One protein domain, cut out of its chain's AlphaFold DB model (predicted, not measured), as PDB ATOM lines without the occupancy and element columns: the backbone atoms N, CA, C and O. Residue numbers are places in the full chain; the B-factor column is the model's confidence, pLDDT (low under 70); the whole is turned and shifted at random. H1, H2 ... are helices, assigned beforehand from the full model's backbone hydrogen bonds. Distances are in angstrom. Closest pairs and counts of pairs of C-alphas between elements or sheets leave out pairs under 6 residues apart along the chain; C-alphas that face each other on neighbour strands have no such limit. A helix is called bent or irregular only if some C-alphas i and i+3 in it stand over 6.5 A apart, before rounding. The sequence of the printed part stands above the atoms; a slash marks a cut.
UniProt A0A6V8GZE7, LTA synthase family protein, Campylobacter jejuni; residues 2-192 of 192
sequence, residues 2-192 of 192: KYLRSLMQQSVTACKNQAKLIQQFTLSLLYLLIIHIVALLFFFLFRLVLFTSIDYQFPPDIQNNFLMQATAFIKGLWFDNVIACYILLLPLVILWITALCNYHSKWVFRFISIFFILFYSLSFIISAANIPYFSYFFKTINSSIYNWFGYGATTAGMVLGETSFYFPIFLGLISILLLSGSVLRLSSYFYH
ATOM      1  N   LYS A   2      49.187 -53.216 194.522       74.56
ATOM      2  CA  LYS A   2      50.667 -53.344 194.444       74.56
ATOM      3  C   LYS A   2      51.393 -52.060 193.994       74.56
ATOM      4  O   LYS A   2      52.399 -51.699 194.589       74.56
ATOM      5  N   TYR A   3      50.849 -51.350 193.002       73.38
ATOM      6  CA  TYR A   3      51.443 -50.122 192.451       73.38
ATOM      7  C   TYR A   3      51.451 -48.953 193.454       73.38
ATOM      8  O   TYR A   3      52.477 -48.321 193.671       73.38
ATOM      9  N   LEU A   4      50.335 -48.743 194.162       76.44
ATOM     10  CA  LEU A   4      50.229 -47.776 195.263       76.44
ATOM     11  C   LEU A   4      51.205 -48.086 196.406       76.44
ATOM     12  O   LEU A   4      51.834 -47.179 196.940       76.44
ATOM     13  N   ARG A   5      51.386 -49.370 196.750       78.56
ATOM     14  CA  ARG A   5      52.366 -49.788 197.764       78.56
ATOM     15  C   ARG A   5      53.806 -49.505 197.314       78.56
ATOM     16  O   ARG A   5      54.584 -49.000 198.111       78.56
ATOM     17  N   SER A   6      54.133 -49.749 196.043       80.25
ATOM     18  CA  SER A   6      55.436 -49.411 195.446       80.25
ATOM     19  C   SER A   6      55.722 -47.906 195.478       80.25
ATOM     20  O   SER A   6      56.807 -47.499 195.888       80.25
ATOM     21  N   LEU A   7      54.742 -47.077 195.102       79.31
ATOM     22  CA  LEU A   7      54.865 -45.615 195.118       79.31
ATOM     23  C   LEU A   7      55.059 -45.065 196.537       79.31
ATOM     24  O   LEU A   7      55.934 -44.230 196.754       79.31
ATOM     25  N   MET A   8      54.301 -45.570 197.517       80.19
ATOM     26  CA  MET A   8      54.489 -45.194 198.925       80.19
ATOM     27  C   MET A   8      55.865 -45.616 199.457       80.19
ATOM     28  O   MET A   8      56.483 -44.902 200.238       80.19
ATOM     29  N   GLN A   9      56.386 -46.763 199.024       76.69
ATOM     30  CA  GLN A   9      57.694 -47.242 199.471       76.69
ATOM     31  C   GLN A   9      58.847 -46.446 198.834       76.69
ATOM     32  O   GLN A   9      59.848 -46.177 199.502       76.69
ATOM     33  N   GLN A  10      58.686 -45.986 197.586       73.75
ATOM     34  CA  GLN A  10      59.599 -45.038 196.933       73.75
ATOM     35  C   GLN A  10      59.580 -43.650 197.589       73.75
ATOM     36  O   GLN A  10      60.643 -43.070 197.804       73.75
ATOM     37  N   SER A  11      58.412 -43.119 197.963       72.69
ATOM     38  CA  SER A  11      58.339 -41.801 198.613       72.69
ATOM     39  C   SER A  11      58.950 -41.812 200.019       72.69
ATOM     40  O   SER A  11      59.700 -40.901 200.377       72.69
ATOM     41  N   VAL A  12      58.722 -42.877 200.795       78.50
ATOM     42  CA  VAL A  12      59.318 -43.049 202.131       78.50
ATOM     43  C   VAL A  12      60.840 -43.208 202.054       78.50
ATOM     44  O   VAL A  12      61.567 -42.606 202.848       78.50
ATOM     45  N   THR A  13      61.353 -43.975 201.087       77.62
ATOM     46  CA  THR A  13      62.807 -44.129 200.892       77.62
ATOM     47  C   THR A  13      63.467 -42.841 200.401       77.62
ATOM     48  O   THR A  13      64.543 -42.496 200.894       77.62
ATOM     49  N   ALA A  14      62.813 -42.081 199.519       75.56
ATOM     50  CA  ALA A  14      63.285 -40.763 199.100       75.56
ATOM     51  C   ALA A  14      63.367 -39.783 200.283       75.56
ATOM     52  O   ALA A  14      64.406 -39.159 200.484       75.56
ATOM     53  N   CYS A  15      62.325 -39.712 201.120       75.38
ATOM     54  CA  CYS A  15      62.308 -38.858 202.312       75.38
ATOM     55  C   CYS A  15      63.436 -39.219 203.298       75.38
ATOM     56  O   CYS A  15      64.172 -38.347 203.763       75.38
ATOM     57  N   LYS A  16      63.654 -40.517 203.546       77.38
ATOM     58  CA  LYS A  16      64.743 -40.999 204.412       77.38
ATOM     59  C   LYS A  16      66.133 -40.647 203.865       77.38
ATOM     60  O   LYS A  16      67.020 -40.288 204.639       77.38
ATOM     61  N   ASN A  17      66.325 -40.719 202.547       80.88
ATOM     62  CA  ASN A  17      67.586 -40.339 201.905       80.88
ATOM     63  C   ASN A  17      67.845 -38.829 201.983       80.88
ATOM     64  O   ASN A  17      68.973 -38.432 202.266       80.88
ATOM     65  N   GLN A  18      66.814 -37.997 201.800       80.69
ATOM     66  CA  GLN A  18      66.916 -36.540 201.948       80.69
ATOM     67  C   GLN A  18      67.298 -36.146 203.382       80.69
ATOM     68  O   GLN A  18      68.242 -35.384 203.581       80.69
ATOM     69  N   ALA A  19      66.639 -36.730 204.388       82.81
ATOM     70  CA  ALA A  19      66.949 -36.466 205.794       82.81
ATOM     71  C   ALA A  19      68.396 -36.854 206.158       82.81
ATOM     72  O   ALA A  19      69.105 -36.082 206.802       82.81
ATOM     73  N   LYS A  20      68.862 -38.021 205.689       81.88
ATOM     74  CA  LYS A  20      70.246 -38.476 205.894       81.88
ATOM     75  C   LYS A  20      71.263 -37.533 205.241       81.88
ATOM     76  O   LYS A  20      72.292 -37.236 205.843       81.88
ATOM     77  N   LEU A  21      70.974 -37.062 204.030       83.12
ATOM     78  CA  LEU A  21      71.839 -36.141 203.297       83.12
ATOM     79  C   LEU A  21      71.953 -34.791 204.024       83.12
ATOM     80  O   LEU A  21      73.064 -34.332 204.280       83.12
ATOM     81  N   ILE A  22      70.833 -34.204 204.456       84.44
ATOM     82  CA  ILE A  22      70.813 -32.949 205.232       84.44
ATOM     83  C   ILE A  22      71.621 -33.086 206.528       84.44
ATOM     84  O   ILE A  22      72.406 -32.197 206.872       84.44
ATOM     85  N   GLN A  23      71.479 -34.214 207.229       84.88
ATOM     86  CA  GLN A  23      72.239 -34.484 208.447       84.88
ATOM     87  C   GLN A  23      73.751 -34.532 208.173       84.88
ATOM     88  O   GLN A  23      74.524 -33.912 208.904       84.88
ATOM     89  N   GLN A  24      74.177 -35.220 207.108       82.06
ATOM     90  CA  GLN A  24      75.591 -35.304 206.723       82.06
ATOM     91  C   GLN A  24      76.169 -33.933 206.362       82.06
ATOM     92  O   GLN A  24      77.236 -33.580 206.856       82.06
ATOM     93  N   PHE A  25      75.450 -33.137 205.565       86.06
ATOM     94  CA  PHE A  25      75.866 -31.773 205.228       86.06
ATOM     95  C   PHE A  25      76.026 -30.900 206.473       86.06
ATOM     96  O   PHE A  25      77.039 -30.216 206.620       86.06
ATOM     97  N   THR A  26      75.060 -30.958 207.390       86.75
ATOM     98  CA  THR A  26      75.095 -30.184 208.639       86.75
ATOM     99  C   THR A  26      76.307 -30.557 209.494       86.75
ATOM    100  O   THR A  26      77.014 -29.680 209.990       86.75
ATOM    101  N   LEU A  27      76.596 -31.854 209.621       86.25
ATOM    102  CA  LEU A  27      77.721 -32.360 210.405       86.25
ATOM    103  C   LEU A  27      79.074 -31.998 209.772       86.25
ATOM    104  O   LEU A  27      79.984 -31.564 210.477       86.25
ATOM    105  N   SER A  28      79.192 -32.094 208.444       87.94
ATOM    106  CA  SER A  28      80.382 -31.652 207.707       87.94
ATOM    107  C   SER A  28      80.631 -30.148 207.842       87.94
ATOM    108  O   SER A  28      81.769 -29.743 208.071       87.94
ATOM    109  N   LEU A  29      79.588 -29.318 207.745       90.25
ATOM    110  CA  LEU A  29      79.705 -27.870 207.941       90.25
ATOM    111  C   LEU A  29      80.125 -27.523 209.372       90.25
ATOM    112  O   LEU A  29      81.011 -26.692 209.559       90.25
ATOM    113  N   LEU A  30      79.538 -28.187 210.370       92.00
ATOM    114  CA  LEU A  30      79.897 -27.982 211.770       92.00
ATOM    115  C   LEU A  30      81.364 -28.350 212.035       92.00
ATOM    116  O   LEU A  30      82.083 -27.576 212.662       92.00
ATOM    117  N   TYR A  31      81.823 -29.493 211.519       91.19
ATOM    118  CA  TYR A  31      83.219 -29.921 211.630       91.19
ATOM    119  C   TYR A  31      84.188 -28.877 211.059       91.19
ATOM    120  O   TYR A  31      85.139 -28.473 211.731       91.19
ATOM    121  N   LEU A  32      83.919 -28.396 209.841       93.81
ATOM    122  CA  LEU A  32      84.733 -27.376 209.176       93.81
ATOM    123  C   LEU A  32      84.748 -26.053 209.952       93.81
ATOM    124  O   LEU A  32      85.811 -25.462 210.138       93.81
ATOM    125  N   LEU A  33      83.587 -25.614 210.437       94.81
ATOM    126  CA  LEU A  33      83.450 -24.374 211.197       94.81
ATOM    127  C   LEU A  33      84.207 -24.437 212.528       94.81
ATOM    128  O   LEU A  33      84.884 -23.475 212.886       94.81
ATOM    129  N   ILE A  34      84.159 -25.570 213.235       95.00
ATOM    130  CA  ILE A  34      84.925 -25.743 214.475       95.00
ATOM    131  C   ILE A  34      86.427 -25.699 214.187       95.00
ATOM    132  O   ILE A  34      87.145 -24.997 214.895       95.00
ATOM    133  N   ILE A  35      86.915 -26.387 213.145       94.75
ATOM    134  CA  ILE A  35      88.341 -26.321 212.776       94.75
ATOM    135  C   ILE A  35      88.758 -24.890 212.449       94.75
ATOM    136  O   ILE A  35      89.816 -24.458 212.902       94.75
ATOM    137  N   HIS A  36      87.934 -24.155 211.699       96.12
ATOM    138  CA  HIS A  36      88.199 -22.757 211.359       96.12
ATOM    139  C   HIS A  36      88.336 -21.891 212.614       96.12
ATOM    140  O   HIS A  36      89.342 -21.207 212.784       96.12
ATOM    141  N   ILE A  37      87.374 -21.975 213.539       96.44
ATOM    142  CA  ILE A  37      87.406 -21.215 214.799       96.44
ATOM    143  C   ILE A  37      88.621 -21.602 215.649       96.44
ATOM    144  O   ILE A  37      89.302 -20.723 216.175       96.44
ATOM    145  N   VAL A  38      88.919 -22.898 215.768       96.19
ATOM    146  CA  VAL A  38      90.081 -23.382 216.527       96.19
ATOM    147  C   VAL A  38      91.378 -22.854 215.913       96.19
ATOM    148  O   VAL A  38      92.221 -22.335 216.642       96.19
ATOM    149  N   ALA A  39      91.537 -22.918 214.590       95.31
ATOM    150  CA  ALA A  39      92.717 -22.389 213.914       95.31
ATOM    151  C   ALA A  39      92.882 -20.879 214.156       95.31
ATOM    152  O   ALA A  39      93.968 -20.443 214.541       95.31
ATOM    153  N   LEU A  40      91.806 -20.095 214.018       96.44
ATOM    154  CA  LEU A  40      91.833 -18.656 214.301       96.44
ATOM    155  C   LEU A  40      92.167 -18.343 215.755       96.44
ATOM    156  O   LEU A  40      92.899 -17.390 216.012       96.44
ATOM    157  N   LEU A  41      91.680 -19.145 216.703       96.62
ATOM    158  CA  LEU A  41      92.030 -18.991 218.110       96.62
ATOM    159  C   LEU A  41      93.535 -19.189 218.327       96.62
ATOM    160  O   LEU A  41      94.163 -18.387 219.015       96.62
ATOM    161  N   PHE A  42      94.134 -20.215 217.717       95.94
ATOM    162  CA  PHE A  42      95.579 -20.432 217.811       95.94
ATOM    163  C   PHE A  42      96.382 -19.309 217.141       95.94
ATOM    164  O   PHE A  42      97.374 -18.870 217.721       95.94
ATOM    165  N   PHE A  43      95.955 -18.798 215.980       95.50
ATOM    166  CA  PHE A  43      96.582 -17.624 215.356       95.50
ATOM    167  C   PHE A  43      96.474 -16.373 216.229       95.50
ATOM    168  O   PHE A  43      97.461 -15.663 216.415       95.50
ATOM    169  N   PHE A  44      95.301 -16.136 216.816       95.12
ATOM    170  CA  PHE A  44      95.073 -15.029 217.735       95.12
ATOM    171  C   PHE A  44      96.002 -15.112 218.946       95.12
ATOM    172  O   PHE A  44      96.692 -14.141 219.242       95.12
ATOM    173  N   LEU A  45      96.069 -16.269 219.615       95.19
ATOM    174  CA  LEU A  45      96.943 -16.475 220.773       95.19
ATOM    175  C   LEU A  45      98.420 -16.338 220.397       95.19
ATOM    176  O   LEU A  45      99.169 -15.670 221.107       95.19
ATOM    177  N   PHE A  46      98.827 -16.916 219.266       93.44
ATOM    178  CA  PHE A  46     100.180 -16.782 218.735       93.44
ATOM    179  C   PHE A  46     100.550 -15.307 218.534       93.44
ATOM    180  O   PHE A  46     101.564 -14.846 219.056       93.44
ATOM    181  N   ARG A  47      99.696 -14.532 217.852       91.81
ATOM    182  CA  ARG A  47      99.922 -13.094 217.654       91.81
ATOM    183  C   ARG A  47      99.891 -12.310 218.954       91.81
ATOM    184  O   ARG A  47     100.701 -11.407 219.103       91.81
ATOM    185  N   LEU A  48      98.975 -12.627 219.865       92.00
ATOM    186  CA  LEU A  48      98.842 -11.928 221.140       92.00
ATOM    187  C   LEU A  48     100.113 -12.083 221.972       92.00
ATOM    188  O   LEU A  48     100.662 -11.087 222.426       92.00
ATOM    189  N   VAL A  49     100.622 -13.311 222.096       91.62
ATOM    190  CA  VAL A  49     101.874 -13.579 222.812       91.62
ATOM    191  C   VAL A  49     103.038 -12.851 222.143       91.62
ATOM    192  O   VAL A  49     103.819 -12.208 222.835       91.62
ATOM    193  N   LEU A  50     103.156 -12.878 220.813       87.12
ATOM    194  CA  LEU A  50     104.220 -12.137 220.122       87.12
ATOM    195  C   LEU A  50     104.106 -10.622 220.311       87.12
ATOM    196  O   LEU A  50     105.121  -9.959 220.492       87.12
ATOM    197  N   PHE A  51     102.883 -10.092 220.295       85.44
ATOM    198  CA  PHE A  51     102.598  -8.673 220.484       85.44
ATOM    199  C   PHE A  51     102.958  -8.188 221.894       85.44
ATOM    200  O   PHE A  51     103.385  -7.050 222.040       85.44
ATOM    201  N   THR A  52     102.814  -9.032 222.922       83.31
ATOM    202  CA  THR A  52     103.138  -8.660 224.311       83.31
ATOM    203  C   THR A  52     104.560  -9.012 224.742       83.31
ATOM    204  O   THR A  52     105.029  -8.463 225.731       83.31
ATOM    205  N   SER A  53     105.212  -9.979 224.085       76.19
ATOM    206  CA  SER A  53     106.482 -10.562 224.565       76.19
ATOM    207  C   SER A  53     107.707 -10.062 223.813       76.19
ATOM    208  O   SER A  53     108.810 -10.100 224.348       76.19
ATOM    209  N   ILE A  54     107.537  -9.658 222.557       63.59
ATOM    210  CA  ILE A  54     108.616  -9.030 221.805       63.59
ATOM    211  C   ILE A  54     108.526  -7.548 222.138       63.59
ATOM    212  O   ILE A  54     107.444  -6.974 222.007       63.59
ATOM    213  N   ASP A  55     109.648  -6.931 222.512       58.91
ATOM    214  CA  ASP A  55     109.839  -5.485 222.369       58.91
ATOM    215  C   ASP A  55     109.746  -5.173 220.874       58.91
ATOM    216  O   ASP A  55     110.750  -5.039 220.172       58.91
ATOM    217  N   TYR A  56     108.522  -5.218 220.344       56.66
ATOM    218  CA  TYR A  56     108.245  -5.066 218.936       56.66
ATOM    219  C   TYR A  56     108.741  -3.668 218.625       56.66
ATOM    220  O   TYR A  56     108.179  -2.685 219.114       56.66
ATOM    221  N   GLN A  57     109.850  -3.584 217.890       60.28
ATOM    222  CA  GLN A  57     110.416  -2.310 217.485       60.28
ATOM    223  C   GLN A  57     109.505  -1.749 216.404       60.28
ATOM    224  O   GLN A  57     109.775  -1.814 215.205       60.28
ATOM    225  N   PHE A  58     108.349  -1.260 216.849       64.62
ATOM    226  CA  PHE A  58     107.520  -0.403 216.048       64.62
ATOM    227  C   PHE A  58     108.407   0.753 215.592       64.62
ATOM    228  O   PHE A  58     109.199   1.263 216.392       64.62
ATOM    229  N   PRO A  59     108.285   1.174 214.326       66.69
ATOM    230  CA  PRO A  59     108.918   2.398 213.872       66.69
ATOM    231  C   PRO A  59     108.655   3.527 214.880       66.69
ATOM    232  O   PRO A  59     107.566   3.553 215.471       66.69
ATOM    233  N   PRO A  60     109.603   4.460 215.074       66.56
ATOM    234  CA  PRO A  60     109.476   5.533 216.065       66.56
ATOM    235  C   PRO A  60     108.163   6.326 215.919       66.56
ATOM    236  O   PRO A  60     107.602   6.786 216.911       66.56
ATOM    237  N   ASP A  61     107.607   6.379 214.705       69.06
ATOM    238  CA  ASP A  61     106.330   7.022 214.376       69.06
ATOM    239  C   ASP A  61     105.086   6.315 214.964       69.06
ATOM    240  O   ASP A  61     104.034   6.931 215.140       69.06
ATOM    241  N   ILE A  62     105.182   5.016 215.268       71.69
ATOM    242  CA  ILE A  62     104.078   4.150 215.731       71.69
ATOM    243  C   ILE A  62     104.269   3.736 217.200       71.69
ATOM    244  O   ILE A  62     103.304   3.372 217.878       71.69
ATOM    245  N   GLN A  63     105.492   3.825 217.727       69.88
ATOM    246  CA  GLN A  63     105.870   3.332 219.055       69.88
ATOM    247  C   GLN A  63     105.042   3.936 220.206       69.88
ATOM    248  O   GLN A  63     104.730   3.235 221.163       69.88
ATOM    249  N   ASN A  64     104.600   5.191 220.073       72.38
ATOM    250  CA  ASN A  64     103.777   5.875 221.081       72.38
ATOM    251  C   ASN A  64     102.284   5.958 220.716       72.38
ATOM    252  O   ASN A  64     101.494   6.527 221.468       72.38
ATOM    253  N   ASN A  65     101.874   5.408 219.568       81.94
ATOM    254  CA  ASN A  65     100.493   5.479 219.103       81.94
ATOM    255  C   ASN A  65      99.788   4.125 219.249       81.94
ATOM    256  O   ASN A  65      99.766   3.303 218.329       81.94
ATOM    257  N   PHE A  66      99.156   3.926 220.408       81.31
ATOM    258  CA  PHE A  66      98.391   2.715 220.718       81.31
ATOM    259  C   PHE A  66      97.336   2.389 219.650       81.31
ATOM    260  O   PHE A  66      97.131   1.225 219.308       81.31
ATOM    261  N   LEU A  67      96.696   3.409 219.070       84.88
ATOM    262  CA  LEU A  67      95.664   3.215 218.056       84.88
ATOM    263  C   LEU A  67      96.255   2.616 216.773       84.88
ATOM    264  O   LEU A  67      95.689   1.679 216.212       84.88
ATOM    265  N   MET A  68      97.432   3.079 216.346       83.12
ATOM    266  CA  MET A  68      98.128   2.505 215.191       83.12
ATOM    267  C   MET A  68      98.595   1.068 215.459       83.12
ATOM    268  O   MET A  68      98.405   0.201 214.604       83.12
ATOM    269  N   GLN A  69      99.111   0.775 216.654       82.38
ATOM    270  CA  GLN A  69      99.508  -0.587 217.036       82.38
ATOM    271  C   GLN A  69      98.312  -1.549 217.053       82.38
ATOM    272  O   GLN A  69      98.373  -2.629 216.459       82.38
ATOM    273  N   ALA A  70      97.188  -1.130 217.639       86.31
ATOM    274  CA  ALA A  70      95.948  -1.902 217.635       86.31
ATOM    275  C   ALA A  70      95.436  -2.143 216.206       86.31
ATOM    276  O   ALA A  70      95.032  -3.258 215.870       86.31
ATOM    277  N   THR A  71      95.507  -1.140 215.320       87.81
ATOM    278  CA  THR A  71      95.110  -1.331 213.914       87.81
ATOM    279  C   THR A  71      96.012  -2.325 213.182       87.81
ATOM    280  O   THR A  71      95.507  -3.125 212.393       87.81
ATOM    281  N   ALA A  72      97.320  -2.331 213.453       84.75
ATOM    282  CA  ALA A  72      98.246  -3.305 212.879       84.75
ATOM    283  C   ALA A  72      97.931  -4.729 213.365       84.75
ATOM    284  O   ALA A  72      97.895  -5.661 212.559       84.75
ATOM    285  N   PHE A  73      97.615  -4.885 214.653       88.75
ATOM    286  CA  PHE A  73      97.196  -6.162 215.226       88.75
ATOM    287  C   PHE A  73      95.899  -6.686 214.587       88.75
ATOM    288  O   PHE A  73      95.858  -7.825 214.118       88.75
ATOM    289  N   ILE A  74      94.867  -5.840 214.475       91.69
ATOM    290  CA  ILE A  74      93.585  -6.199 213.841       91.69
ATOM    291  C   ILE A  74      93.782  -6.575 212.368       91.69
ATOM    292  O   ILE A  74      93.211  -7.563 211.905       91.69
ATOM    293  N   LYS A  75      94.620  -5.836 211.629       90.12
ATOM    294  CA  LYS A  75      94.975  -6.190 210.244       90.12
ATOM    295  C   LYS A  75      95.663  -7.554 210.164       90.12
ATOM    296  O   LYS A  75      95.392  -8.306 209.232       90.12
ATOM    297  N   GLY A  76      96.497  -7.887 211.149       89.88
ATOM    298  CA  GLY A  76      97.093  -9.215 211.289       89.88
ATOM    299  C   GLY A  76      96.043 -10.318 211.446       89.88
ATOM    300  O   GLY A  76      96.083 -11.297 210.709       89.88
ATOM    301  N   LEU A  77      95.061 -10.129 212.334       92.94
ATOM    302  CA  LEU A  77      93.964 -11.090 212.517       92.94
ATOM    303  C   LEU A  77      93.094 -11.237 211.265       92.94
ATOM    304  O   LEU A  77      92.660 -12.337 210.923       92.94
ATOM    305  N   TRP A  78      92.842 -10.130 210.565       94.81
ATOM    306  CA  TRP A  78      92.089 -10.165 209.317       94.81
ATOM    307  C   TRP A  78      92.822 -10.965 208.238       94.81
ATOM    308  O   TRP A  78      92.205 -11.778 207.549       94.81
ATOM    309  N   PHE A  79      94.143 -10.793 208.139       92.19
ATOM    310  CA  PHE A  79      94.979 -11.580 207.239       92.19
ATOM    311  C   PHE A  79      94.921 -13.078 207.565       92.19
ATOM    312  O   PHE A  79      94.695 -13.881 206.660       92.19
ATOM    313  N   ASP A  80      95.028 -13.461 208.840       93.69
ATOM    314  CA  ASP A  80      94.929 -14.873 209.242       93.69
ATOM    315  C   ASP A  80      93.577 -15.483 208.864       93.69
ATOM    316  O   ASP A  80      93.520 -16.615 208.387       93.69
ATOM    317  N   ASN A  81      92.489 -14.719 209.010       95.88
ATOM    318  CA  ASN A  81      91.163 -15.160 208.588       95.88
ATOM    319  C   ASN A  81      91.072 -15.391 207.079       95.88
ATOM    320  O   ASN A  81      90.508 -16.396 206.650       95.88
ATOM    321  N   VAL A  82      91.658 -14.509 206.269       95.94
ATOM    322  CA  VAL A  82      91.717 -14.697 204.812       95.94
ATOM    323  C   VAL A  82      92.476 -15.982 204.459       95.94
ATOM    324  O   VAL A  82      91.978 -16.785 203.668       95.94
ATOM    325  N   ILE A  83      93.631 -16.227 205.087       94.50
ATOM    326  CA  ILE A  83      94.417 -17.451 204.866       94.50
ATOM    327  C   ILE A  83      93.647 -18.701 205.310       94.50
ATOM    328  O   ILE A  83      93.566 -19.670 204.552       94.50
ATOM    329  N   ALA A  84      93.035 -18.678 206.495       95.69
ATOM    330  CA  ALA A  84      92.242 -19.794 207.001       95.69
ATOM    331  C   ALA A  84      91.061 -20.118 206.070       95.69
ATOM    332  O   ALA A  84      90.830 -21.286 205.758       95.69
ATOM    333  N   CYS A  85      90.383 -19.101 205.531       96.00
ATOM    334  CA  CYS A  85      89.324 -19.277 204.536       96.00
ATOM    335  C   CYS A  85      89.828 -19.946 203.247       96.00
ATOM    336  O   CYS A  85      89.150 -20.829 202.717       96.00
ATOM    337  N   TYR A  86      91.013 -19.574 202.747       95.44
ATOM    338  CA  TYR A  86      91.594 -20.229 201.569       95.44
ATOM    339  C   TYR A  86      91.912 -21.703 201.821       95.44
ATOM    340  O   TYR A  86      91.624 -22.543 200.969       95.44
ATOM    341  N   ILE A  87      92.450 -22.028 202.998       95.94
ATOM    342  CA  ILE A  87      92.713 -23.416 203.395       95.94
ATOM    343  C   ILE A  87      91.391 -24.189 203.509       95.94
ATOM    344  O   ILE A  87      91.300 -25.314 203.028       95.94
ATOM    345  N   LEU A  88      90.349 -23.591 204.091       95.38
ATOM    346  CA  LEU A  88      89.045 -24.221 204.325       95.38
ATOM    347  C   LEU A  88      88.287 -24.585 203.038       95.38
ATOM    348  O   LEU A  88      87.534 -25.563 203.019       95.38
ATOM    349  N   LEU A  89      88.475 -23.810 201.966       94.25
ATOM    350  CA  LEU A  89      87.697 -23.929 200.731       94.25
ATOM    351  C   LEU A  89      87.840 -25.315 200.083       94.25
ATOM    352  O   LEU A  89      86.848 -25.899 199.647       94.25
ATOM    353  N   LEU A  90      89.049 -25.883 200.060       94.06
ATOM    354  CA  LEU A  90      89.280 -27.186 199.434       94.06
ATOM    355  C   LEU A  90      88.615 -28.350 200.210       94.06
ATOM    356  O   LEU A  90      87.850 -29.098 199.596       94.06
ATOM    357  N   PRO A  91      88.797 -28.500 201.538       93.81
ATOM    358  CA  PRO A  91      88.041 -29.455 202.350       93.81
ATOM    359  C   PRO A  91      86.521 -29.308 202.245       93.81
ATOM    360  O   PRO A  91      85.821 -30.322 202.239       93.81
ATOM    361  N   LEU A  92      86.009 -28.078 202.129       93.81
ATOM    362  CA  LEU A  92      84.580 -27.824 201.929       93.81
ATOM    363  C   LEU A  92      84.071 -28.471 200.637       93.81
ATOM    364  O   LEU A  92      83.099 -29.228 200.672       93.81
ATOM    365  N   VAL A  93      84.756 -28.226 199.518       92.88
ATOM    366  CA  VAL A  93      84.397 -28.804 198.214       92.88
ATOM    367  C   VAL A  93      84.487 -30.331 198.245       92.88
ATOM    368  O   VAL A  93      83.574 -31.010 197.775       92.88
ATOM    369  N   ILE A  94      85.543 -30.886 198.848       92.19
ATOM    370  CA  ILE A  94      85.712 -32.341 198.977       92.19
ATOM    371  C   ILE A  94      84.553 -32.947 199.776       92.19
ATOM    372  O   ILE A  94      83.940 -33.914 199.319       92.19
ATOM    373  N   LEU A  95      84.211 -32.374 200.934       90.31
ATOM    374  CA  LEU A  95      83.123 -32.894 201.765       90.31
ATOM    375  C   LEU A  95      81.773 -32.815 201.055       90.31
ATOM    376  O   LEU A  95      81.013 -33.780 201.111       90.31
ATOM    377  N   TRP A  96      81.505 -31.739 200.316       88.38
ATOM    378  CA  TRP A  96      80.293 -31.623 199.503       88.38
ATOM    379  C   TRP A  96      80.196 -32.711 198.433       88.38
ATOM    380  O   TRP A  96      79.163 -33.372 198.337       88.38
ATOM    381  N   ILE A  97      81.270 -32.954 197.675       89.12
ATOM    382  CA  ILE A  97      81.298 -34.021 196.663       89.12
ATOM    383  C   ILE A  97      81.058 -35.381 197.326       89.12
ATOM    384  O   ILE A  97      80.226 -36.162 196.866       89.12
ATOM    385  N   THR A  98      81.729 -35.657 198.446       88.19
ATOM    386  CA  THR A  98      81.553 -36.935 199.153       88.19
ATOM    387  C   THR A  98      80.150 -37.108 199.737       88.19
ATOM    388  O   THR A  98      79.623 -38.222 199.710       88.19
ATOM    389  N   ALA A  99      79.505 -36.027 200.189       84.25
ATOM    390  CA  ALA A  99      78.121 -36.041 200.661       84.25
ATOM    391  C   ALA A  99      77.131 -36.320 199.516       84.25
ATOM    392  O   ALA A  99      76.230 -37.142 199.679       84.25
ATOM    393  N   LEU A 100      77.339 -35.728 198.331       83.56
ATOM    394  CA  LEU A 100      76.543 -36.025 197.131       83.56
ATOM    395  C   LEU A 100      76.694 -37.487 196.684       83.56
ATOM    396  O   LEU A 100      75.717 -38.116 196.281       83.56
ATOM    397  N   CYS A 101      77.893 -38.054 196.815       84.50
ATOM    398  CA  CYS A 101      78.156 -39.470 196.548       84.50
ATOM    399  C   CYS A 101      77.758 -40.408 197.708       84.50
ATOM    400  O   CYS A 101      77.966 -41.616 197.601       84.50
ATOM    401  N   ASN A 102      77.210 -39.883 198.817       79.38
ATOM    402  CA  ASN A 102      76.879 -40.622 200.049       79.38
ATOM    403  C   ASN A 102      78.063 -41.449 200.604       79.38
ATOM    404  O   ASN A 102      77.876 -42.497 201.230       79.38
ATOM    405  N   TYR A 103      79.294 -40.989 200.354       77.75
ATOM    406  CA  TYR A 103      80.537 -41.656 200.723       77.75
ATOM    407  C   TYR A 103      81.116 -41.028 201.993       77.75
ATOM    408  O   TYR A 103      81.842 -40.039 201.949       77.75
ATOM    409  N   HIS A 104      80.802 -41.614 203.148       75.38
ATOM    410  CA  HIS A 104      81.229 -41.109 204.454       75.38
ATOM    411  C   HIS A 104      82.224 -42.075 205.105       75.38
ATOM    412  O   HIS A 104      81.869 -42.912 205.932       75.38
ATOM    413  N   SER A 105      83.479 -42.014 204.659       81.00
ATOM    414  CA  SER A 105      84.544 -42.912 205.114       81.00
ATOM    415  C   SER A 105      85.493 -42.217 206.084       81.00
ATOM    416  O   SER A 105      85.883 -41.067 205.871       81.00
ATOM    417  N   LYS A 106      85.973 -42.959 207.088       82.88
ATOM    418  CA  LYS A 106      87.037 -42.525 208.016       82.88
ATOM    419  C   LYS A 106      88.288 -42.003 207.299       82.88
ATOM    420  O   LYS A 106      89.006 -41.159 207.827       82.88
ATOM    421  N   TRP A 107      88.553 -42.498 206.089       85.75
ATOM    422  CA  TRP A 107      89.696 -42.079 205.282       85.75
ATOM    423  C   TRP A 107      89.562 -40.649 204.756       85.75
ATOM    424  O   TRP A 107      90.566 -39.945 204.700       85.75
ATOM    425  N   VAL A 108      88.340 -40.193 204.456       87.94
ATOM    426  CA  VAL A 108      88.081 -38.817 203.997       87.94
ATOM    427  C   VAL A 108      88.417 -37.825 205.109       87.94
ATOM    428  O   VAL A 108      89.198 -36.901 204.898       87.94
ATOM    429  N   PHE A 109      87.919 -38.065 206.325       87.50
ATOM    430  CA  PHE A 109      88.208 -37.205 207.477       87.50
ATOM    431  C   PHE A 109      89.686 -37.218 207.867       87.50
ATOM    432  O   PHE A 109      90.242 -36.167 208.184       87.50
ATOM    433  N   ARG A 110      90.358 -38.376 207.790       89.12
ATOM    434  CA  ARG A 110      91.811 -38.457 208.014       89.12
ATOM    435  C   ARG A 110      92.598 -37.652 206.986       89.12
ATOM    436  O   ARG A 110      93.486 -36.904 207.381       89.12
ATOM    437  N   PHE A 111      92.257 -37.762 205.702       91.62
ATOM    438  CA  PHE A 111      92.892 -36.973 204.646       91.62
ATOM    439  C   PHE A 111      92.717 -35.470 204.889       91.62
ATOM    440  O   PHE A 111      93.696 -34.729 204.889       91.62
ATOM    441  N   ILE A 112      91.491 -35.033 205.192       93.00
ATOM    442  CA  ILE A 112      91.188 -33.630 205.507       93.00
ATOM    443  C   ILE A 112      91.957 -33.153 206.747       93.00
ATOM    444  O   ILE A 112      92.468 -32.037 206.772       93.00
ATOM    445  N   SER A 113      92.093 -34.004 207.763       93.25
ATOM    446  CA  SER A 113      92.850 -33.672 208.975       93.25
ATOM    447  C   SER A 113      94.335 -33.470 208.674       93.25
ATOM    448  O   SER A 113      94.916 -32.484 209.115       93.25
ATOM    449  N   ILE A 114      94.940 -34.368 207.887       94.19
ATOM    450  CA  ILE A 114      96.337 -34.241 207.441       94.19
ATOM    451  C   ILE A 114      96.516 -32.969 206.608       94.19
ATOM    452  O   ILE A 114      97.482 -32.239 206.813       94.19
ATOM    453  N   PHE A 115      95.567 -32.677 205.716       96.19
ATOM    454  CA  PHE A 115      95.555 -31.448 204.931       96.19
ATOM    455  C   PHE A 115      95.572 -30.205 205.835       96.19
ATOM    456  O   PHE A 115      96.451 -29.357 205.690       96.19
ATOM    457  N   PHE A 116      94.668 -30.118 206.817       96.00
ATOM    458  CA  PHE A 116      94.648 -28.993 207.755       96.00
ATOM    459  C   PHE A 116      95.947 -28.873 208.547       96.00
ATOM    460  O   PHE A 116      96.486 -27.775 208.659       96.00
ATOM    461  N   ILE A 117      96.473 -29.990 209.056       95.94
ATOM    462  CA  ILE A 117      97.741 -30.007 209.792       95.94
ATOM    463  C   ILE A 117      98.862 -29.443 208.926       95.94
ATOM    464  O   ILE A 117      99.568 -28.542 209.367       95.94
ATOM    465  N   LEU A 118      99.004 -29.916 207.689       96.62
ATOM    466  CA  LEU A 118     100.068 -29.487 206.786       96.62
ATOM    467  C   LEU A 118      99.983 -27.982 206.489       96.62
ATOM    468  O   LEU A 118     100.958 -27.258 206.695       96.62
ATOM    469  N   PHE A 119      98.822 -27.497 206.044       97.12
ATOM    470  CA  PHE A 119      98.677 -26.109 205.595       97.12
ATOM    471  C   PHE A 119      98.669 -25.094 206.743       97.12
ATOM    472  O   PHE A 119      99.268 -24.021 206.616       97.12
ATOM    473  N   TYR A 120      98.058 -25.421 207.885       96.06
ATOM    474  CA  TYR A 120      98.155 -24.547 209.052       96.06
ATOM    475  C   TYR A 120      99.557 -24.563 209.659       96.06
ATOM    476  O   TYR A 120     100.032 -23.508 210.073       96.06
ATOM    477  N   SER A 121     100.266 -25.699 209.633       95.19
ATOM    478  CA  SER A 121     101.667 -25.729 210.071       95.19
ATOM    479  C   SER A 121     102.543 -24.826 209.222       95.19
ATOM    480  O   SER A 121     103.296 -24.012 209.756       95.19
ATOM    481  N   LEU A 122     102.386 -24.903 207.900       94.44
ATOM    482  CA  LEU A 122     103.073 -24.008 206.977       94.44
ATOM    483  C   LEU A 122     102.755 -22.534 207.280       94.44
ATOM    484  O   LEU A 122     103.655 -21.697 207.297       94.44
ATOM    485  N   SER A 123     101.498 -22.221 207.588       94.81
ATOM    486  CA  SER A 123     101.059 -20.859 207.918       94.81
ATOM    487  C   SER A 123     101.667 -20.326 209.226       94.81
ATOM    488  O   SER A 123     102.040 -19.151 209.289       94.81
ATOM    489  N   PHE A 124     101.834 -21.172 210.252       93.56
ATOM    490  CA  PHE A 124     102.551 -20.802 211.481       93.56
ATOM    491  C   PHE A 124     104.043 -20.582 211.233       93.56
ATOM    492  O   PHE A 124     104.597 -19.600 211.724       93.56
ATOM    493  N   ILE A 125     104.680 -21.442 210.432       91.62
ATOM    494  CA  ILE A 125     106.095 -21.289 210.064       91.62
ATOM    495  C   ILE A 125     106.314 -19.960 209.335       91.62
ATOM    496  O   ILE A 125     107.210 -19.203 209.701       91.62
ATOM    497  N   ILE A 126     105.473 -19.643 208.345       90.19
ATOM    498  CA  ILE A 126     105.559 -18.379 207.600       90.19
ATOM    499  C   ILE A 126     105.324 -17.187 208.533       90.19
ATOM    500  O   ILE A 126     106.062 -16.205 208.470       90.19
ATOM    501  N   SER A 127     104.338 -17.275 209.429       90.00
ATOM    502  CA  SER A 127     104.061 -16.212 210.403       90.00
ATOM    503  C   SER A 127     105.238 -15.966 211.352       90.00
ATOM    504  O   SER A 127     105.575 -14.809 211.607       90.00
ATOM    505  N   ALA A 128     105.901 -17.023 211.829       88.94
ATOM    506  CA  ALA A 128     107.104 -16.910 212.655       88.94
ATOM    507  C   ALA A 128     108.289 -16.335 211.860       88.94
ATOM    508  O   ALA A 128     108.967 -15.429 212.340       88.94
ATOM    509  N   ALA A 129     108.502 -16.801 210.625       86.06
ATOM    510  CA  ALA A 129     109.570 -16.332 209.740       86.06
ATOM    511  C   ALA A 129     109.383 -14.877 209.275       86.06
ATOM    512  O   ALA A 129     110.351 -14.206 208.916       86.06
ATOM    513  N   ASN A 130     108.154 -14.359 209.300       85.94
ATOM    514  CA  ASN A 130     107.882 -12.976 208.928       85.94
ATOM    515  C   ASN A 130     108.524 -11.968 209.896       85.94
ATOM    516  O   ASN A 130     108.810 -10.852 209.480       85.94
ATOM    517  N   ILE A 131     108.793 -12.346 211.150       82.81
ATOM    518  CA  ILE A 131     109.455 -11.475 212.135       82.81
ATOM    519  C   ILE A 131     110.913 -11.179 211.748       82.81
ATOM    520  O   ILE A 131     111.213 -10.007 211.514       82.81
ATOM    521  N   PRO A 132     111.814 -12.178 211.609       80.44
ATOM    522  CA  PRO A 132     113.184 -11.912 211.178       80.44
ATOM    523  C   PRO A 132     113.221 -11.261 209.795       80.44
ATOM    524  O   PRO A 132     113.980 -10.324 209.567       80.44
ATOM    525  N   TYR A 133     112.344 -11.682 208.878       77.88
ATOM    526  CA  TYR A 133     112.270 -11.081 207.550       77.88
ATOM    527  C   TYR A 133     111.910  -9.586 207.595       77.88
ATOM    528  O   TYR A 133     112.533  -8.772 206.912       77.88
ATOM    529  N   PHE A 134     110.940  -9.205 208.429       80.00
ATOM    530  CA  PHE A 134     110.585  -7.804 208.623       80.00
ATOM    531  C   PHE A 134     111.721  -7.019 209.291       80.00
ATOM    532  O   PHE A 134     111.979  -5.894 208.881       80.00
ATOM    533  N   SER A 135     112.438  -7.617 210.246       78.81
ATOM    534  CA  SER A 135     113.582  -6.981 210.914       78.81
ATOM    535  C   SER A 135     114.707  -6.606 209.941       78.81
ATOM    536  O   SER A 135     115.291  -5.534 210.065       78.81
ATOM    537  N   TYR A 136     115.000  -7.457 208.953       76.00
ATOM    538  CA  TYR A 136     116.067  -7.188 207.979       76.00
ATOM    539  C   TYR A 136     115.636  -6.294 206.811       76.00
ATOM    540  O   TYR A 136     116.466  -5.567 206.266       76.00
ATOM    541  N   PHE A 137     114.367  -6.348 206.389       75.62
ATOM    542  CA  PHE A 137     113.928  -5.683 205.153       75.62
ATOM    543  C   PHE A 137     112.842  -4.621 205.326       75.62
ATOM    544  O   PHE A 137     112.467  -3.996 204.332       75.62
ATOM    545  N   PHE A 138     112.301  -4.445 206.532       73.88
ATOM    546  CA  PHE A 138     111.188  -3.535 206.832       73.88
ATOM    547  C   PHE A 138     109.965  -3.725 205.916       73.88
ATOM    548  O   PHE A 138     109.197  -2.802 205.650       73.88
ATOM    549  N   LYS A 139     109.771  -4.950 205.416       75.31
ATOM    550  CA  LYS A 139     108.637  -5.357 204.579       75.31
ATOM    551  C   LYS A 139     108.169  -6.745 204.979       75.31
ATOM    552  O   LYS A 139     108.957  -7.570 205.431       75.31
ATOM    553  N   THR A 140     106.882  -7.012 204.794       77.19
ATOM    554  CA  THR A 140     106.319  -8.352 204.982       77.19
ATOM    555  C   THR A 140     106.795  -9.307 203.890       77.19
ATOM    556  O   THR A 140     107.173  -8.877 202.791       77.19
ATOM    557  N   ILE A 141     106.787 -10.611 204.190       79.00
ATOM    558  CA  ILE A 141     107.141 -11.655 203.220       79.00
ATOM    559  C   ILE A 141     106.290 -11.490 201.953       79.00
ATOM    560  O   ILE A 141     105.062 -11.445 202.000       79.00
ATOM    561  N   ASN A 142     106.969 -11.396 200.813       81.31
ATOM    562  CA  ASN A 142     106.378 -11.278 199.483       81.31
ATOM    563  C   ASN A 142     107.234 -12.059 198.470       81.31
ATOM    564  O   ASN A 142     108.134 -12.800 198.862       81.31
ATOM    565  N   SER A 143     106.991 -11.893 197.168       79.00
ATOM    566  CA  SER A 143     107.714 -12.617 196.110       79.00
ATOM    567  C   SER A 143     109.239 -12.442 196.143       79.00
ATOM    568  O   SER A 143     109.950 -13.304 195.632       79.00
ATOM    569  N   SER A 144     109.786 -11.408 196.795       75.62
ATOM    570  CA  SER A 144     111.241 -11.291 196.950       75.62
ATOM    571  C   SER A 144     111.852 -12.347 197.875       75.62
ATOM    572  O   SER A 144     113.071 -12.493 197.878       75.62
ATOM    573  N   ILE A 145     111.036 -13.123 198.603       72.56
ATOM    574  CA  ILE A 145     111.495 -14.311 199.337       72.56
ATOM    575  C   ILE A 145     112.136 -15.341 198.395       72.56
ATOM    576  O   ILE A 145     113.022 -16.081 198.807       72.56
ATOM    577  N   TYR A 146     111.764 -15.364 197.109       76.38
ATOM    578  CA  TYR A 146     112.367 -16.299 196.160       76.38
ATOM    579  C   TYR A 146     113.850 -16.014 195.906       76.38
ATOM    580  O   TYR A 146     114.625 -16.940 195.681       76.38
ATOM    581  N   ASN A 147     114.273 -14.757 196.059       75.12
ATOM    582  CA  ASN A 147     115.680 -14.377 195.944       75.12
ATOM    583  C   ASN A 147     116.525 -14.932 197.104       75.12
ATOM    584  O   ASN A 147     117.731 -15.108 196.959       75.12
ATOM    585  N   TRP A 148     115.902 -15.257 198.244       67.69
ATOM    586  CA  TRP A 148     116.574 -15.865 199.394       67.69
ATOM    587  C   TRP A 148     116.915 -17.340 199.202       67.69
ATOM    588  O   TRP A 148     117.871 -17.803 199.819       67.69
ATOM    589  N   PHE A 149     116.222 -18.071 198.319       68.12
ATOM    590  CA  PHE A 149     116.602 -19.459 198.029       68.12
ATOM    591  C   PHE A 149     118.009 -19.555 197.421       68.12
ATOM    592  O   PHE A 149     118.704 -20.536 197.674       68.12
ATOM    593  N   GLY A 150     118.468 -18.517 196.707       70.69
ATOM    594  CA  GLY A 150     119.837 -18.430 196.186       70.69
ATOM    595  C   GLY A 150     120.918 -18.191 197.252       70.69
ATOM    596  O   GLY A 150     122.077 -18.512 197.017       70.69
ATOM    597  N   TYR A 151     120.545 -17.687 198.436       71.94
ATOM    598  CA  TYR A 151     121.456 -17.363 199.548       71.94
ATOM    599  C   TYR A 151     121.063 -18.075 200.853       71.94
ATOM    600  O   TYR A 151     121.375 -17.611 201.950       71.94
ATOM    601  N   GLY A 152     120.378 -19.219 200.745       70.56
ATOM    602  CA  GLY A 152     119.729 -19.894 201.872       70.56
ATOM    603  C   GLY A 152     120.657 -20.218 203.048       70.56
ATOM    604  O   GLY A 152     120.231 -20.122 204.194       70.56
ATOM    605  N   ALA A 153     121.932 -20.531 202.789       72.44
ATOM    606  CA  ALA A 153     122.917 -20.807 203.838       72.44
ATOM    607  C   ALA A 153     123.280 -19.551 204.652       72.44
ATOM    608  O   ALA A 153     123.292 -19.590 205.881       72.44
ATOM    609  N   THR A 154     123.522 -18.423 203.980       73.12
ATOM    610  CA  THR A 154     123.814 -17.132 204.623       73.12
ATOM    611  C   THR A 154     122.603 -16.645 205.414       73.12
ATOM    612  O   THR A 154     122.721 -16.208 206.556       73.12
ATOM    613  N   THR A 155     121.421 -16.806 204.829       72.06
ATOM    614  CA  THR A 155     120.131 -16.512 205.443       72.06
ATOM    615  C   THR A 155     119.859 -17.332 206.704       72.06
ATOM    616  O   THR A 155     119.475 -16.775 207.731       72.06
ATOM    617  N   ALA A 156     120.058 -18.650 206.647       72.31
ATOM    618  CA  ALA A 156     119.874 -19.520 207.804       72.31
ATOM    619  C   ALA A 156     120.851 -19.154 208.928       72.31
ATOM    620  O   ALA A 156     120.456 -19.134 210.089       72.31
ATOM    621  N   GLY A 157     122.091 -18.788 208.583       74.31
ATOM    622  CA  GLY A 157     123.074 -18.278 209.539       74.31
ATOM    623  C   GLY A 157     122.634 -16.985 210.235       74.31
ATOM    624  O   GLY A 157     122.848 -16.852 211.433       74.31
ATOM    625  N   MET A 158     121.966 -16.070 209.524       74.56
ATOM    626  CA  MET A 158     121.419 -14.841 210.121       74.56
ATOM    627  C   MET A 158     120.269 -15.141 211.094       74.56
ATOM    628  O   MET A 158     120.276 -14.667 212.226       74.56
ATOM    629  N   VAL A 159     119.323 -16.001 210.702       74.94
ATOM    630  CA  VAL A 159     118.170 -16.354 211.555       74.94
ATOM    631  C   VAL A 159     118.583 -17.179 212.779       74.94
ATOM    632  O   VAL A 159     118.003 -17.018 213.848       74.94
ATOM    633  N   LEU A 160     119.577 -18.061 212.642       78.56
ATOM    634  CA  LEU A 160     120.095 -18.875 213.749       78.56
ATOM    635  C   LEU A 160     121.160 -18.149 214.586       78.56
ATOM    636  O   LEU A 160     121.506 -18.611 215.668       78.56
ATOM    637  N   GLY A 161     121.704 -17.034 214.103       75.81
ATOM    638  CA  GLY A 161     122.693 -16.242 214.835       75.81
ATOM    639  C   GLY A 161     122.074 -15.336 215.901       75.81
ATOM    640  O   GLY A 161     122.722 -15.041 216.903       75.81
ATOM    641  N   GLU A 162     120.822 -14.915 215.713       78.69
ATOM    642  CA  GLU A 162     120.125 -13.997 216.615       78.69
ATOM    643  C   GLU A 162     119.168 -14.734 217.564       78.69
ATOM    644  O   GLU A 162     118.164 -15.328 217.167       78.69
ATOM    645  N   THR A 163     119.455 -14.650 218.865       79.81
ATOM    646  CA  THR A 163     118.677 -15.317 219.922       79.81
ATOM    647  C   THR A 163     117.242 -14.794 220.042       79.81
ATOM    648  O   THR A 163     116.358 -15.528 220.491       79.81
ATOM    649  N   SER A 164     116.985 -13.560 219.599       78.50
ATOM    650  CA  SER A 164     115.660 -12.927 219.552       78.50
ATOM    651  C   SER A 164     114.666 -13.703 218.675       78.50
ATOM    652  O   SER A 164     113.466 -13.709 218.960       78.50
ATOM    653  N   PHE A 165     115.143 -14.416 217.648       82.69
ATOM    654  CA  PHE A 165     114.288 -15.162 216.719       82.69
ATOM    655  C   PHE A 165     113.889 -16.552 217.220       82.69
ATOM    656  O   PHE A 165     112.942 -17.147 216.697       82.69
ATOM    657  N   TYR A 166     114.530 -17.064 218.271       86.12
ATOM    658  CA  TYR A 166     114.201 -18.380 218.821       86.12
ATOM    659  C   TYR A 166     112.832 -18.418 219.488       86.12
ATOM    660  O   TYR A 166     112.130 -19.422 219.373       86.12
ATOM    661  N   PHE A 167     112.418 -17.327 220.134       88.00
ATOM    662  CA  PHE A 167     111.117 -17.266 220.792       88.00
ATOM    663  C   PHE A 167     109.942 -17.394 219.796       88.00
ATOM    664  O   PHE A 167     109.115 -18.288 219.991       88.00
ATOM    665  N   PRO A 168     109.881 -16.623 218.687       88.38
ATOM    666  CA  PRO A 168     108.879 -16.830 217.639       88.38
ATOM    667  C   PRO A 168     108.853 -18.240 217.046       88.38
ATOM    668  O   PRO A 168     107.775 -18.792 216.822       88.38
ATOM    669  N   ILE A 169     110.029 -18.828 216.798       88.75
ATOM    670  CA  ILE A 169     110.150 -20.178 216.229       88.75
ATOM    671  C   ILE A 169     109.597 -21.214 217.211       88.75
ATOM    672  O   ILE A 169     108.767 -22.044 216.836       88.75
ATOM    673  N   PHE A 170     110.017 -21.144 218.473       91.56
ATOM    674  CA  PHE A 170     109.556 -22.037 219.531       91.56
ATOM    675  C   PHE A 170     108.042 -21.945 219.732       91.56
ATOM    676  O   PHE A 170     107.356 -22.970 219.762       91.56
ATOM    677  N   LEU A 171     107.510 -20.723 219.797       91.75
ATOM    678  CA  LEU A 171     106.077 -20.493 219.926       91.75
ATOM    679  C   LEU A 171     105.312 -21.070 218.725       91.75
ATOM    680  O   LEU A 171     104.300 -21.742 218.914       91.75
ATOM    681  N   GLY A 172     105.831 -20.884 217.505       92.25
ATOM    682  CA  GLY A 172     105.248 -21.449 216.288       92.25
ATOM    683  C   GLY A 172     105.192 -22.977 216.324       92.25
ATOM    684  O   GLY A 172     104.151 -23.560 216.028       92.25
ATOM    685  N   LEU A 173     106.273 -23.636 216.756       94.31
ATOM    686  CA  LEU A 173     106.314 -25.096 216.906       94.31
ATOM    687  C   LEU A 173     105.302 -25.605 217.942       94.31
ATOM    688  O   LEU A 173     104.609 -26.590 217.684       94.31
ATOM    689  N   ILE A 174     105.160 -24.924 219.083       95.69
ATOM    690  CA  ILE A 174     104.142 -25.275 220.085       95.69
ATOM    691  C   ILE A 174     102.733 -25.122 219.509       95.69
ATOM    692  O   ILE A 174     101.917 -26.038 219.652       95.69
ATOM    693  N   SER A 175     102.442 -24.009 218.830       94.56
ATOM    694  CA  SER A 175     101.142 -23.787 218.186       94.56
ATOM    695  C   SER A 175     100.816 -24.892 217.180       94.56
ATOM    696  O   SER A 175      99.688 -25.383 217.159       94.56
ATOM    697  N   ILE A 176     101.808 -25.352 216.411       95.94
ATOM    698  CA  ILE A 176     101.668 -26.467 215.467       95.94
ATOM    699  C   ILE A 176     101.310 -27.770 216.180       95.94
ATOM    700  O   ILE A 176     100.366 -28.450 215.770       95.94
ATOM    701  N   LEU A 177     102.036 -28.125 217.241       96.00
ATOM    702  CA  LEU A 177     101.797 -29.366 217.983       96.00
ATOM    703  C   LEU A 177     100.401 -29.376 218.619       96.00
ATOM    704  O   LEU A 177      99.666 -30.360 218.492       96.00
ATOM    705  N   LEU A 178     100.013 -28.265 219.250       95.81
ATOM    706  CA  LEU A 178      98.708 -28.126 219.895       95.81
ATOM    707  C   LEU A 178      97.559 -28.123 218.883       95.81
ATOM    708  O   LEU A 178      96.554 -28.812 219.097       95.81
ATOM    709  N   LEU A 179      97.701 -27.401 217.768       95.25
ATOM    710  CA  LEU A 179      96.702 -27.413 216.703       95.25
ATOM    711  C   LEU A 179      96.569 -28.816 216.102       95.25
ATOM    712  O   LEU A 179      95.453 -29.308 215.944       95.25
ATOM    713  N   SER A 180      97.687 -29.486 215.823       94.81
ATOM    714  CA  SER A 180      97.682 -30.832 215.243       94.81
ATOM    715  C   SER A 180      96.974 -31.830 216.150       94.81
ATOM    716  O   SER A 180      96.092 -32.561 215.695       94.81
ATOM    717  N   GLY A 181      97.280 -31.812 217.451       93.38
ATOM    718  CA  GLY A 181      96.573 -32.624 218.441       93.38
ATOM    719  C   GLY A 181      95.072 -32.317 218.493       93.38
ATOM    720  O   GLY A 181      94.252 -33.237 218.537       93.38
ATOM    721  N   SER A 182      94.701 -31.036 218.415       93.38
ATOM    722  CA  SER A 182      93.302 -30.590 218.436       93.38
ATOM    723  C   SER A 182      92.531 -31.055 217.196       93.38
ATOM    724  O   SER A 182      91.428 -31.585 217.326       93.38
ATOM    725  N   VAL A 183      93.121 -30.934 216.001       93.44
ATOM    726  CA  VAL A 183      92.530 -31.385 214.729       93.44
ATOM    727  C   VAL A 183      92.347 -32.903 214.715       93.44
ATOM    728  O   VAL A 183      91.278 -33.383 214.338       93.44
ATOM    729  N   LEU A 184      93.344 -33.673 215.167       91.94
ATOM    730  CA  LEU A 184      93.241 -35.136 215.244       91.94
ATOM    731  C   LEU A 184      92.161 -35.579 216.234       91.94
ATOM    732  O   LEU A 184      91.356 -36.459 215.915       91.94
ATOM    733  N   ARG A 185      92.097 -34.947 217.412       90.12
ATOM    734  CA  ARG A 185      91.061 -35.231 218.413       90.12
ATOM    735  C   ARG A 185      89.669 -34.896 217.881       90.12
ATOM    736  O   ARG A 185      88.751 -35.699 218.037       90.12
ATOM    737  N   LEU A 186      89.514 -33.760 217.205       88.44
ATOM    738  CA  LEU A 186      88.236 -33.357 216.629       88.44
ATOM    739  C   LEU A 186      87.806 -34.294 215.496       88.44
ATOM    740  O   LEU A 186      86.669 -34.749 215.474       88.44
ATOM    741  N   SER A 187      88.731 -34.663 214.610       86.12
ATOM    742  CA  SER A 187      88.501 -35.686 213.584       86.12
ATOM    743  C   SER A 187      87.979 -36.983 214.198       86.12
ATOM    744  O   SER A 187      87.023 -37.564 213.687       86.12
ATOM    745  N   SER A 188      88.542 -37.384 215.346       83.31
ATOM    746  CA  SER A 188      88.112 -38.593 216.049       83.31
ATOM    747  C   SER A 188      86.714 -38.560 216.638       83.31
ATOM    748  O   SER A 188      86.040 -39.586 216.660       83.31
ATOM    749  N   TYR A 189      86.261 -37.382 217.051       83.88
ATOM    750  CA  TYR A 189      84.922 -37.190 217.587       83.88
ATOM    751  C   TYR A 189      83.846 -37.255 216.496       83.88
ATOM    752  O   TYR A 189      82.771 -37.788 216.730       83.88
ATOM    753  N   PHE A 190      84.137 -36.737 215.300       79.38
ATOM    754  CA  PHE A 190      83.156 -36.641 214.215       79.38
ATOM    755  C   PHE A 190      83.014 -37.913 213.369       79.38
ATOM    756  O   PHE A 190      82.017 -38.041 212.662       79.38
ATOM    757  N   TYR A 191      83.980 -38.842 213.409       67.31
ATOM    758  CA  TYR A 191      83.861 -40.114 212.682       67.31
ATOM    759  C   TYR A 191      83.177 -41.234 213.487       67.31
ATOM    760  O   TYR A 191      82.865 -42.267 212.887       67.31
ATOM    761  N   HIS A 192      83.023 -41.076 214.808       53.62
ATOM    762  CA  HIS A 192      82.500 -42.095 215.729       53.62
ATOM    763  C   HIS A 192      80.979 -42.030 215.874       53.62
ATOM    764  O   HIS A 192      80.382 -43.126 215.976       53.62
TER     765      HIS A 192
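Overview. This is residues 2 to 192 of the 192 residues of the protein "LTA synthase family protein" of Campylobacter jejuni (UniProt A0A6V8GZE7). Four long helices, H1, H3, H4 and H6, lie side by side in an up-and-down bundle, each running against the one before it, and the first part of H1, residues 2 to 16, sticks out beyond one end as a long arm. At the other end, the short H2 lies between H1 and H3 along the chain, and the bent H5 makes a corner between H4 and H6, its arm H5b near H4 and its residues 149 to 154 sticking out from the bundle. The printed part has 191 residues with six named helices, H1 to H6 in order, and no named strand: the class is all helix. The whole is loose, with a radius of gyration of the C-alphas of 22.9 A, and spans 85 by 39 by 28 A.

Arrangement. H1, residues 2 to 53, and H3, residues 66 to 100, touch at a shallow tilt of 26 degrees, opposite ways; their closest C-alphas, of Gln 24 and Ala 99, are 6.6 A apart. H2, residues 60 to 63, and H3 only just touch, only at the corner, with 3 pairs of C-alphas within 8 A, the closest those of Ile 62 and Met 68 at 6.2 A. H3 and H4, residues 106 to 137, form a helical hairpin at a shallow tilt of 24 degrees; they touch through residues 84 to 91 and 112 to 120 alone, the closest C-alphas being those of Pro 91 and Ile 112 at 6.1 A. H6, residues 163 to 190, touches H4 at a shallow tilt of 16 degrees, opposite ways, the C-alphas of Ala 128 and Pro 168 coming closest at 5.3 A. H6 also touches H1, through residues 27 to 50 of H1 alone, with closest C-alphas Phe 42 and Ser 175 at 6.5 A. H3 and H6 are apart. H5, residues 143 to 161, was assigned as one helix by its hydrogen bonds but is bent, with C-alphas 150 and 153 8.6 A apart; its arms H5a, residues 143 to 150, and H5b, residues 153 to 161, are about perpendicular at 77 degrees. H5b is close to H4 but not clearly touching, with C-alphas of Pro 132 and Val 159 closest at 6.7 A. Every O i to N i+4 pair is within hydrogen-bond range in H1 and H5b, against 29 of 31 in H3, 26 of 28 in H4, 22 of 24 in H6 and 0 of 4 in H5a, where 5 of 5 O i to N i+3 pairs are; H2 is too short for an i+4 pair.

Along the chain. H1 is 76.5 A long from C-alpha 2 at (50.667, -53.344, 194.444) to C-alpha 53. H3 measures 50.3 A, with a kink of 31 degrees near residue 89, and H4 45.7 A, with a kink of 34 degrees near residue 131. H6 measures 41.8 A and ends with C-alpha 190 at (83.156, -36.641, 214.215).

Size, cuts and confidence. The C-alphas farthest apart, of Lys 2 and Pro 60, are 86.0 A apart. The printed part has no cut and no long link. Mean pLDDT of the printed part is 84.7; residues 54 to 61, 63, 148 to 149 and 191 to 192 are under 70.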